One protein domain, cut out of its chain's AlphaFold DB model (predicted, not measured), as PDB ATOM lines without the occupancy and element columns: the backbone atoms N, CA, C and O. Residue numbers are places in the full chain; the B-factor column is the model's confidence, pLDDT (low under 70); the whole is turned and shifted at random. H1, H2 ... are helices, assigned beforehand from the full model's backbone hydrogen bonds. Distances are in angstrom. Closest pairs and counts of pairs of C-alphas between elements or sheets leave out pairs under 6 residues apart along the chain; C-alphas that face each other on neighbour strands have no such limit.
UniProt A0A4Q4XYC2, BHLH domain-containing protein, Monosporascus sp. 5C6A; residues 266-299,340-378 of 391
ATOM      1  N   ALA A 266     -10.206   1.800 134.232       94.62
ATOM      2  CA  ALA A 266     -11.306   2.649 134.687       94.62
ATOM      3  C   ALA A 266     -12.135   1.985 135.804       94.62
ATOM      4  O   ALA A 266     -12.458   2.621 136.810       94.62
ATOM      5  N   ARG A 267     -12.440   0.686 135.674       96.56
ATOM      6  CA  ARG A 267     -13.162  -0.075 136.712       96.56
ATOM      7  C   ARG A 267     -12.337  -0.233 137.985       96.56
ATOM      8  O   ARG A 267     -12.877  -0.098 139.081       96.56
ATOM      9  N   HIS A 268     -11.041  -0.507 137.846       96.25
ATOM     10  CA  HIS A 268     -10.137  -0.604 138.986       96.25
ATOM     11  C   HIS A 268     -10.079   0.719 139.760       96.25
ATOM     12  O   HIS A 268     -10.277   0.723 140.973       96.25
ATOM     13  N   ASN A 269      -9.912   1.843 139.057       96.75
ATOM     14  CA  ASN A 269      -9.909   3.167 139.673       96.75
ATOM     15  C   ASN A 269     -11.230   3.462 140.407       96.75
ATOM     16  O   ASN A 269     -11.207   3.872 141.566       96.75
ATOM     17  N   HIS A 270     -12.376   3.164 139.786       98.12
ATOM     18  CA  HIS A 270     -13.683   3.319 140.428       98.12
ATOM     19  C   HIS A 270     -13.794   2.525 141.741       98.12
ATOM     20  O   HIS A 270     -14.244   3.065 142.751       98.12
ATOM     21  N   ASN A 271     -13.339   1.269 141.750       98.00
ATOM     22  CA  ASN A 271     -13.361   0.431 142.949       98.00
ATOM     23  C   ASN A 271     -12.473   0.994 144.066       98.00
ATOM     24  O   ASN A 271     -12.872   0.969 145.228       98.00
ATOM     25  N   VAL A 272     -11.296   1.522 143.718       98.19
ATOM     26  CA  VAL A 272     -10.384   2.165 144.674       98.19
ATOM     27  C   VAL A 272     -11.042   3.401 145.291       98.19
ATOM     28  O   VAL A 272     -11.062   3.547 146.513       98.19
ATOM     29  N   VAL A 273     -11.659   4.259 144.473       98.44
ATOM     30  CA  VAL A 273     -12.381   5.450 144.951       98.44
ATOM     31  C   VAL A 273     -13.552   5.071 145.868       98.44
ATOM     32  O   VAL A 273     -13.690   5.638 146.953       98.44
ATOM     33  N   GLU A 274     -14.361   4.082 145.486       98.62
ATOM     34  CA  GLU A 274     -15.478   3.577 146.296       98.62
ATOM     35  C   GLU A 274     -14.994   2.965 147.623       98.62
ATOM     36  O   GLU A 274     -15.597   3.181 148.678       98.62
ATOM     37  N   GLN A 275     -13.875   2.238 147.608       98.56
ATOM     38  CA  GLN A 275     -13.264   1.695 148.819       98.56
ATOM     39  C   GLN A 275     -12.799   2.813 149.760       98.56
ATOM     40  O   GLN A 275     -13.109   2.768 150.953       98.56
ATOM     41  N   HIS A 276     -12.115   3.841 149.247       98.56
ATOM     42  CA  HIS A 276     -11.725   5.007 150.046       98.56
ATOM     43  C   HIS A 276     -12.939   5.735 150.631       98.56
ATOM     44  O   HIS A 276     -12.915   6.118 151.801       98.56
ATOM     45  N   TYR A 277     -14.017   5.879 149.857       98.69
ATOM     46  CA  TYR A 277     -15.268   6.465 150.330       98.69
ATOM     47  C   TYR A 277     -15.868   5.677 151.506       98.69
ATOM     48  O   TYR A 277     -16.177   6.259 152.549       98.69
ATOM     49  N   ARG A 278     -15.964   4.347 151.386       98.56
ATOM     50  CA  ARG A 278     -16.459   3.472 152.463       98.56
ATOM     51  C   ARG A 278     -15.577   3.515 153.702       98.56
ATOM     52  O   ARG A 278     -16.102   3.558 154.811       98.56
ATOM     53  N   ASN A 279     -14.259   3.517 153.517       98.56
ATOM     54  CA  ASN A 279     -13.305   3.588 154.620       98.56
ATOM     55  C   ASN A 279     -13.439   4.907 155.383       98.56
ATOM     56  O   ASN A 279     -13.487   4.886 156.610       98.56
ATOM     57  N   ARG A 280     -13.587   6.035 154.674       98.69
ATOM     58  CA  ARG A 280     -13.833   7.340 155.301       98.69
ATOM     59  C   ARG A 280     -15.121   7.338 156.126       98.69
ATOM     60  O   ARG A 280     -15.096   7.749 157.277       98.69
ATOM     61  N   LEU A 281     -16.220   6.815 155.576       98.44
ATOM     62  CA  LEU A 281     -17.484   6.713 156.312       98.44
ATOM     63  C   LEU A 281     -17.375   5.815 157.548       98.44
ATOM     64  O   LEU A 281     -17.897   6.158 158.601       98.44
ATOM     65  N   ASN A 282     -16.722   4.658 157.435       97.56
ATOM     66  CA  ASN A 282     -16.533   3.770 158.584       97.56
ATOM     67  C   ASN A 282     -15.722   4.457 159.687       97.56
ATOM     68  O   ASN A 282     -16.106   4.374 160.846       97.56
ATOM     69  N   HIS A 283     -14.685   5.212 159.318       98.12
ATOM     70  CA  HIS A 283     -13.905   5.989 160.273       98.12
ATOM     71  C   HIS A 283     -14.755   7.033 161.021       98.12
ATOM     72  O   HIS A 283     -14.624   7.166 162.235       98.12
ATOM     73  N   GLU A 284     -15.671   7.727 160.336       98.19
ATOM     74  CA  GLU A 284     -16.622   8.652 160.980       98.19
ATOM     75  C   GLU A 284     -17.558   7.933 161.972       98.19
ATOM     76  O   GLU A 284     -17.856   8.463 163.043       98.19
ATOM     77  N   PHE A 285     -17.990   6.703 161.662       97.69
ATOM     78  CA  PHE A 285     -18.784   5.881 162.585       97.69
ATOM     79  C   PHE A 285     -17.994   5.448 163.824       97.69
ATOM     80  O   PHE A 285     -18.548   5.471 164.923       97.69
ATOM     81  N   ASP A 286     -16.725   5.078 163.657       96.00
ATOM     82  CA  ASP A 286     -15.858   4.672 164.765       96.00
ATOM     83  C   ASP A 286     -15.583   5.857 165.708       96.00
ATOM     84  O   ASP A 286     -15.677   5.713 166.928       96.00
ATOM     85  N   GLN A 287     -15.346   7.056 165.157       97.56
ATOM     86  CA  GLN A 287     -15.228   8.290 165.946       97.56
ATOM     87  C   GLN A 287     -16.514   8.598 166.722       97.56
ATOM     88  O   GLN A 287     -16.463   8.902 167.915       97.56
ATOM     89  N   LEU A 288     -17.676   8.501 166.066       96.69
ATOM     90  CA  LEU A 288     -18.964   8.729 166.718       96.69
ATOM     91  C   LEU A 288     -19.193   7.731 167.859       96.69
ATOM     92  O   LEU A 288     -19.653   8.118 168.930       96.69
ATOM     93  N   LEU A 289     -18.845   6.459 167.658       94.69
ATOM     94  CA  LEU A 289     -18.969   5.433 168.687       94.69
ATOM     95  C   LEU A 289     -18.065   5.719 169.896       94.69
ATOM     96  O   LEU A 289     -18.543   5.613 171.025       94.69
ATOM     97  N   ALA A 290     -16.815   6.136 169.670       94.19
ATOM     98  CA  ALA A 290     -15.881   6.484 170.741       94.19
ATOM     99  C   ALA A 290     -16.432   7.605 171.642       94.19
ATOM    100  O   ALA A 290     -16.442   7.466 172.862       94.19
ATOM    101  N   VAL A 291     -16.979   8.676 171.053       95.19
ATOM    102  CA  VAL A 291     -17.578   9.793 171.813       95.19
ATOM    103  C   VAL A 291     -18.785   9.335 172.640       95.19
ATOM    104  O   VAL A 291     -18.938   9.741 173.790       95.19
ATOM    105  N   LEU A 292     -19.639   8.471 172.083       92.12
ATOM    106  CA  LEU A 292     -20.837   7.985 172.775       92.12
ATOM    107  C   LEU A 292     -20.515   7.005 173.915       92.12
ATOM    108  O   LEU A 292     -21.219   6.986 174.927       92.12
ATOM    109  N   GLN A 293     -19.476   6.183 173.759       88.94
ATOM    110  CA  GLN A 293     -19.065   5.209 174.771       88.94
ATOM    111  C   GLN A 293     -18.441   5.876 175.994       88.94
ATOM    112  O   GLN A 293     -18.849   5.539 177.106       88.94
ATOM    113  N   THR A 294     -17.541   6.846 175.796       87.12
ATOM    114  CA  THR A 294     -16.899   7.600 176.889       87.12
ATOM    115  C   THR A 294     -17.932   8.171 177.850       87.12
ATOM    116  O   THR A 294     -17.805   8.060 179.062       87.12
ATOM    117  N   GLU A 295     -19.013   8.728 177.320       80.69
ATOM    118  CA  GLU A 295     -20.030   9.350 178.155       80.69
ATOM    119  C   GLU A 295     -20.966   8.342 178.832       80.69
ATOM    120  O   GLU A 295     -21.387   8.528 179.974       80.69
ATOM    121  N   THR A 296     -21.296   7.250 178.135       81.06
ATOM    122  CA  THR A 296     -22.094   6.174 178.737       81.06
ATOM    123  C   THR A 296     -21.339   5.547 179.913       81.06
ATOM    124  O   THR A 296     -21.960   5.161 180.901       81.06
ATOM    125  N   GLN A 297     -20.007   5.475 179.820       83.75
ATOM    126  CA  GLN A 297     -19.132   5.069 180.918       83.75
ATOM    127  C   GLN A 297     -19.111   6.117 182.039       83.75
ATOM    128  O   GLN A 297     -19.403   5.753 183.172       83.75
ATOM    129  N   GLN A 298     -18.915   7.404 181.725       85.19
ATOM    130  CA  GLN A 298     -18.932   8.487 182.724       85.19
ATOM    131  C   GLN A 298     -20.220   8.509 183.556       85.19
ATOM    132  O   GLN A 298     -20.162   8.506 184.780       85.19
ATOM    133  N   ARG A 299     -21.399   8.429 182.922       80.44
ATOM    134  CA  ARG A 299     -22.677   8.384 183.660       80.44
ATOM    135  C   ARG A 299     -22.820   7.157 184.550       80.44
ATOM    136  O   ARG A 299     -23.520   7.212 185.556       80.44
ATOM    137  N   SER A 340     -24.378  -1.974 166.108       94.38
ATOM    138  CA  SER A 340     -24.823  -1.822 164.715       94.38
ATOM    139  C   SER A 340     -24.829  -0.347 164.298       94.38
ATOM    140  O   SER A 340     -25.178   0.519 165.092       94.38
ATOM    141  N   LYS A 341     -24.534  -0.029 163.030       95.62
ATOM    142  CA  LYS A 341     -24.522   1.364 162.529       95.62
ATOM    143  C   LYS A 341     -25.832   2.117 162.787       95.62
ATOM    144  O   LYS A 341     -25.809   3.280 163.174       95.62
ATOM    145  N   ALA A 342     -26.975   1.452 162.602       95.44
ATOM    146  CA  ALA A 342     -28.286   2.047 162.878       95.44
ATOM    147  C   ALA A 342     -28.458   2.385 164.368       95.44
ATOM    148  O   ALA A 342     -29.045   3.405 164.722       95.44
ATOM    149  N   GLU A 343     -27.896   1.541 165.229       92.19
ATOM    150  CA  GLU A 343     -27.917   1.723 166.671       92.19
ATOM    151  C   GLU A 343     -27.033   2.899 167.098       92.19
ATOM    152  O   GLU A 343     -27.490   3.751 167.858       92.19
ATOM    153  N   VAL A 344     -25.829   3.030 166.524       93.62
ATOM    154  CA  VAL A 344     -24.955   4.200 166.737       93.62
ATOM    155  C   VAL A 344     -25.696   5.502 166.415       93.62
ATOM    156  O   VAL A 344     -25.715   6.421 167.232       93.62
ATOM    157  N   LEU A 345     -26.381   5.576 165.267       96.19
ATOM    158  CA  LEU A 345     -27.147   6.769 164.879       96.19
ATOM    159  C   LEU A 345     -28.317   7.058 165.827       96.19
ATOM    160  O   LEU A 345     -28.608   8.221 166.123       96.19
ATOM    161  N   ARG A 346     -28.995   6.016 166.317       92.00
ATOM    162  CA  ARG A 346     -30.096   6.154 167.277       92.00
ATOM    163  C   ARG A 346     -29.603   6.708 168.614       92.00
ATOM    164  O   ARG A 346     -30.224   7.630 169.149       92.00
ATOM    165  N   ILE A 347     -28.481   6.188 169.118       89.06
ATOM    166  CA  ILE A 347     -27.826   6.669 170.341       89.06
ATOM    167  C   ILE A 347     -27.381   8.127 170.153       89.06
ATOM    168  O   ILE A 347     -27.728   8.976 170.974       89.06
ATOM    169  N   ALA A 348     -26.724   8.453 169.036       95.06
ATOM    170  CA  ALA A 348     -26.294   9.816 168.714       95.06
ATOM    171  C   ALA A 348     -27.464  10.811 168.672       95.06
ATOM    172  O   ALA A 348     -27.432  11.853 169.324       95.06
ATOM    173  N   THR A 349     -28.539  10.466 167.954       95.12
ATOM    174  CA  THR A 349     -29.735  11.317 167.832       95.12
ATOM    175  C   THR A 349     -30.357  11.594 169.196       95.12
ATOM    176  O   THR A 349     -30.765  12.717 169.498       95.12
ATOM    177  N   ARG A 350     -30.433  10.566 170.047       89.31
ATOM    178  CA  ARG A 350     -30.927  10.714 171.415       89.31
ATOM    179  C   ARG A 350     -30.025  11.640 172.226       89.31
ATOM    180  O   ARG A 350     -30.546  12.518 172.914       89.31
ATOM    181  N   ARG A 351     -28.706  11.462 172.130       90.12
ATOM    182  CA  ARG A 351     -27.732  12.266 172.867       90.12
ATOM    183  C   ARG A 351     -27.818  13.743 172.499       90.12
ATOM    184  O   ARG A 351     -27.901  14.571 173.398       90.12
ATOM    185  N   ILE A 352     -27.915  14.072 171.211       94.75
ATOM    186  CA  ILE A 352     -28.110  15.458 170.753       94.75
ATOM    187  C   ILE A 352     -29.344  16.078 171.424       94.75
ATOM    188  O   ILE A 352     -29.251  17.140 172.032       94.75
ATOM    189  N   LYS A 353     -30.487  15.380 171.418       92.19
ATOM    190  CA  LYS A 353     -31.722  15.868 172.062       92.19
ATOM    191  C   LYS A 353     -31.603  16.035 173.578       92.19
ATOM    192  O   LYS A 353     -32.328  16.841 174.164       92.19
ATOM    193  N   LEU A 354     -30.778  15.223 174.238       87.31
ATOM    194  CA  LEU A 354     -30.508  15.347 175.671       87.31
ATOM    195  C   LEU A 354     -29.654  16.592 175.930       87.31
ATOM    196  O   LEU A 354     -30.086  17.464 176.679       87.31
ATOM    197  N   LEU A 355     -28.532  16.734 175.222       93.25
ATOM    198  CA  LEU A 355     -27.649  17.901 175.304       93.25
ATOM    199  C   LEU A 355     -28.371  19.216 175.014       93.25
ATOM    200  O   LEU A 355     -28.144  20.222 175.678       93.25
ATOM    201  N   GLU A 356     -29.273  19.227 174.036       94.75
ATOM    202  CA  GLU A 356     -30.080  20.406 173.729       94.75
ATOM    203  C   GLU A 356     -31.023  20.792 174.874       94.75
ATOM    204  O   GLU A 356     -31.225  21.982 175.122       94.75
ATOM    205  N   ARG A 357     -31.606  19.807 175.572       92.44
ATOM    206  CA  ARG A 357     -32.449  20.043 176.753       92.44
ATOM    207  C   ARG A 357     -31.621  20.553 177.923       92.44
ATOM    208  O   ARG A 357     -31.973  21.577 178.498       92.44
ATOM    209  N   GLU A 358     -30.506  19.898 178.208       92.50
ATOM    210  CA  GLU A 358     -29.576  20.285 179.268       92.50
ATOM    211  C   GLU A 358     -29.031  21.701 179.049       92.50
ATOM    212  O   GLU A 358     -29.111  22.547 179.935       92.50
ATOM    213  N   ARG A 359     -28.623  22.036 177.819       96.56
ATOM    214  CA  ARG A 359     -28.217  23.398 177.446       96.56
ATOM    215  C   ARG A 359     -29.326  24.428 177.671       96.56
ATOM    216  O   ARG A 359     -29.026  25.565 178.034       96.56
ATOM    217  N   ARG A 360     -30.595  24.084 177.407       97.50
ATOM    218  CA  ARG A 360     -31.733  24.975 177.700       97.50
ATOM    219  C   ARG A 360     -31.914  25.155 179.206       97.50
ATOM    220  O   ARG A 360     -32.053  26.298 179.629       97.50
ATOM    221  N   ARG A 361     -31.844  24.071 179.985       96.38
ATOM    222  CA  ARG A 361     -31.946  24.086 181.452       96.38
ATOM    223  C   ARG A 361     -30.867  24.975 182.077       96.38
ATOM    224  O   ARG A 361     -31.197  25.973 182.702       96.38
ATOM    225  N   LEU A 362     -29.598  24.723 181.751       97.50
ATOM    226  CA  LEU A 362     -28.451  25.496 182.249       97.50
ATOM    227  C   LEU A 362     -28.527  26.989 181.886       97.50
ATOM    228  O   LEU A 362     -28.058  27.850 182.624       97.50
ATOM    229  N   ARG A 363     -29.122  27.335 180.737       98.00
ATOM    230  CA  ARG A 363     -29.338  28.740 180.352       98.00
ATOM    231  C   ARG A 363     -30.420  29.429 181.175       98.00
ATOM    232  O   ARG A 363     -30.314  30.638 181.373       98.00
ATOM    233  N   LEU A 364     -31.453  28.697 181.586       97.94
ATOM    234  CA  LEU A 364     -32.487  29.209 182.482       97.94
ATOM    235  C   LEU A 364     -31.914  29.389 183.887       97.94
ATOM    236  O   LEU A 364     -31.983  30.499 184.399       97.94
ATOM    237  N   GLU A 365     -31.232  28.374 184.420       97.75
ATOM    238  CA  GLU A 365     -30.549  28.439 185.721       97.75
ATOM    239  C   GLU A 365     -29.555  29.607 185.773       97.75
ATOM    240  O   GLU A 365     -29.593  30.426 186.683       97.75
ATOM    241  N   ARG A 366     -28.707  29.773 184.746       97.56
ATOM    242  CA  ARG A 366     -27.783  30.916 184.677       97.56
ATOM    243  C   ARG A 366     -28.517  32.257 184.704       97.56
ATOM    244  O   ARG A 366     -28.024  33.204 185.307       97.56
ATOM    245  N   ARG A 367     -29.654  32.371 184.013       98.00
ATOM    246  CA  ARG A 367     -30.454  33.605 184.000       98.00
ATOM    247  C   ARG A 367     -31.050  33.879 185.377       98.00
ATOM    248  O   ARG A 367     -30.993  35.014 185.826       98.00
ATOM    249  N   GLU A 368     -31.593  32.855 186.017       97.50
ATOM    250  CA  GLU A 368     -32.165  32.934 187.358       97.50
ATOM    251  C   GLU A 368     -31.107  33.312 188.398       97.50
ATOM    252  O   GLU A 368     -31.307  34.250 189.159       97.50
ATOM    253  N   LEU A 369     -29.929  32.682 188.364       96.38
ATOM    254  CA  LEU A 369     -28.809  33.032 189.237       96.38
ATOM    255  C   LEU A 369     -28.382  34.492 189.064       96.38
ATOM    256  O   LEU A 369     -28.171  35.183 190.055       96.38
ATOM    257  N   LEU A 370     -28.300  34.985 187.825       94.25
ATOM    258  CA  LEU A 370     -27.988  36.395 187.571       94.25
ATOM    259  C   LEU A 370     -29.066  37.334 188.131       94.25
ATOM    260  O   LEU A 370     -28.720  38.344 188.737       94.25
ATOM    261  N   GLN A 371     -30.348  36.986 187.993       94.88
ATOM    262  CA  GLN A 371     -31.453  37.753 188.583       94.88
ATOM    263  C   GLN A 371     -31.411  37.729 190.116       94.88
ATOM    264  O   GLN A 371     -31.608  38.760 190.752       94.88
ATOM    265  N   ASN A 372     -31.091  36.583 190.718       95.12
ATOM    266  CA  ASN A 372     -30.956  36.443 192.165       95.12
ATOM    267  C   ASN A 372     -29.763  37.251 192.698       95.12
ATOM    268  O   ASN A 372     -29.875  37.897 193.736       95.12
ATOM    269  N   MET A 373     -28.639  37.269 191.976       93.81
ATOM    270  CA  MET A 373     -27.474  38.095 192.314       93.81
ATOM    271  C   MET A 373     -27.770  39.596 192.209       93.81
ATOM    272  O   MET A 373     -27.285  40.378 193.029       93.81
ATOM    273  N   GLU A 374     -28.558  39.999 191.211       92.75
ATOM    274  CA  GLU A 374     -29.037  41.374 191.058       92.75
ATOM    275  C   GLU A 374     -29.982  41.756 192.209       92.75
ATOM    276  O   GLU A 374     -29.774  42.777 192.863       92.75
ATOM    277  N   ALA A 375     -30.952  40.895 192.535       92.75
ATOM    278  CA  ALA A 375     -31.915  41.109 193.616       92.75
ATOM    279  C   ALA A 375     -31.269  41.132 195.012       92.75
ATOM    280  O   ALA A 375     -31.668  41.922 195.865       92.75
ATOM    281  N   ALA A 376     -30.239  40.313 195.245       93.25
ATOM    282  CA  ALA A 376     -29.482  40.300 196.496       93.25
ATOM    283  C   ALA A 376     -28.583  41.541 196.676       93.25
ATOM    284  O   ALA A 376     -27.876  41.647 197.676       93.25
ATOM    285  N   GLY A 377     -28.547  42.462 195.702       87.69
ATOM    286  CA  GLY A 377     -27.681  43.642 195.731       87.69
ATOM    287  C   GLY A 377     -26.187  43.319 195.612       87.69
ATOM    288  O   GLY A 377     -25.354  44.224 195.661       87.69
ATOM    289  N   MET A 378     -25.828  42.045 195.418       75.31
ATOM    290  CA  MET A 378     -24.437  41.598 195.306       75.31
ATOM    291  C   MET A 378     -23.862  41.831 193.900       75.31
ATOM    292  O   MET A 378     -22.647  41.901 193.744       75.31
TER     293      MET A 378
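AT A GLANCE: This is residues 266 to 299 and 340 to 378 of the 391 residues of the protein "BHLH domain-containing protein" of Monosporascus sp. 5C6A (UniProt A0A4Q4XYC2). Two long helices, H1 and then H2, cross as a lopsided, stretched-out X, where the first part of H2 meets the later half of H1. From this crossing the long free arms, residues 266 to 281 of H1 and residues 352 to 369 of H2, stick out toward opposite ends of a rod. The printed part has 73 residues with two named helices and no named strand, and its class is all helix. It is extended, with a radius of gyration of the C-alphas of 21.6 A and spans of 75 by 25 by 16 A.

HOW THE PARTS SIT: Start at H1, residues 266 to 299, and look in it at residues 285 to 292, which alone touch H2, residues 341 to 375. H2 touches H1 with residues 341 to 348 alone. The closest C-alphas of the two helices are those of Leu 289 and Val 344, 6.4 A apart. The lines of H1 and H2 stand at a steep tilt of 46 degrees, and they run the same way. In H2 every O i to N i+4 pair is within hydrogen-bond range; in H1, 29 of 30 are.

IN THESE COORDINATES: Find C-alpha 266 at (-11.306, 2.649, 134.687); from there H1 runs 50.6 A to C-alpha 299 at (-22.677, 8.384, 183.660). After the cut, find C-alpha 341 at (-24.522, 1.364, 162.529), where H2 begins; it runs 51.0 A to Ala 375 at (-31.915, 41.109, 193.616).

THE WHOLE: The C-alphas of Ala 266 and Gly 377 are the two farthest apart, at 75.3 A. The link from H1 to H2 goes across the cut: residues 300 to 339 are not printed, and C-alphas 299 and 340 are 21.6 A apart. The mean pLDDT of the printed part is 94.1, and no printed residue is under 70.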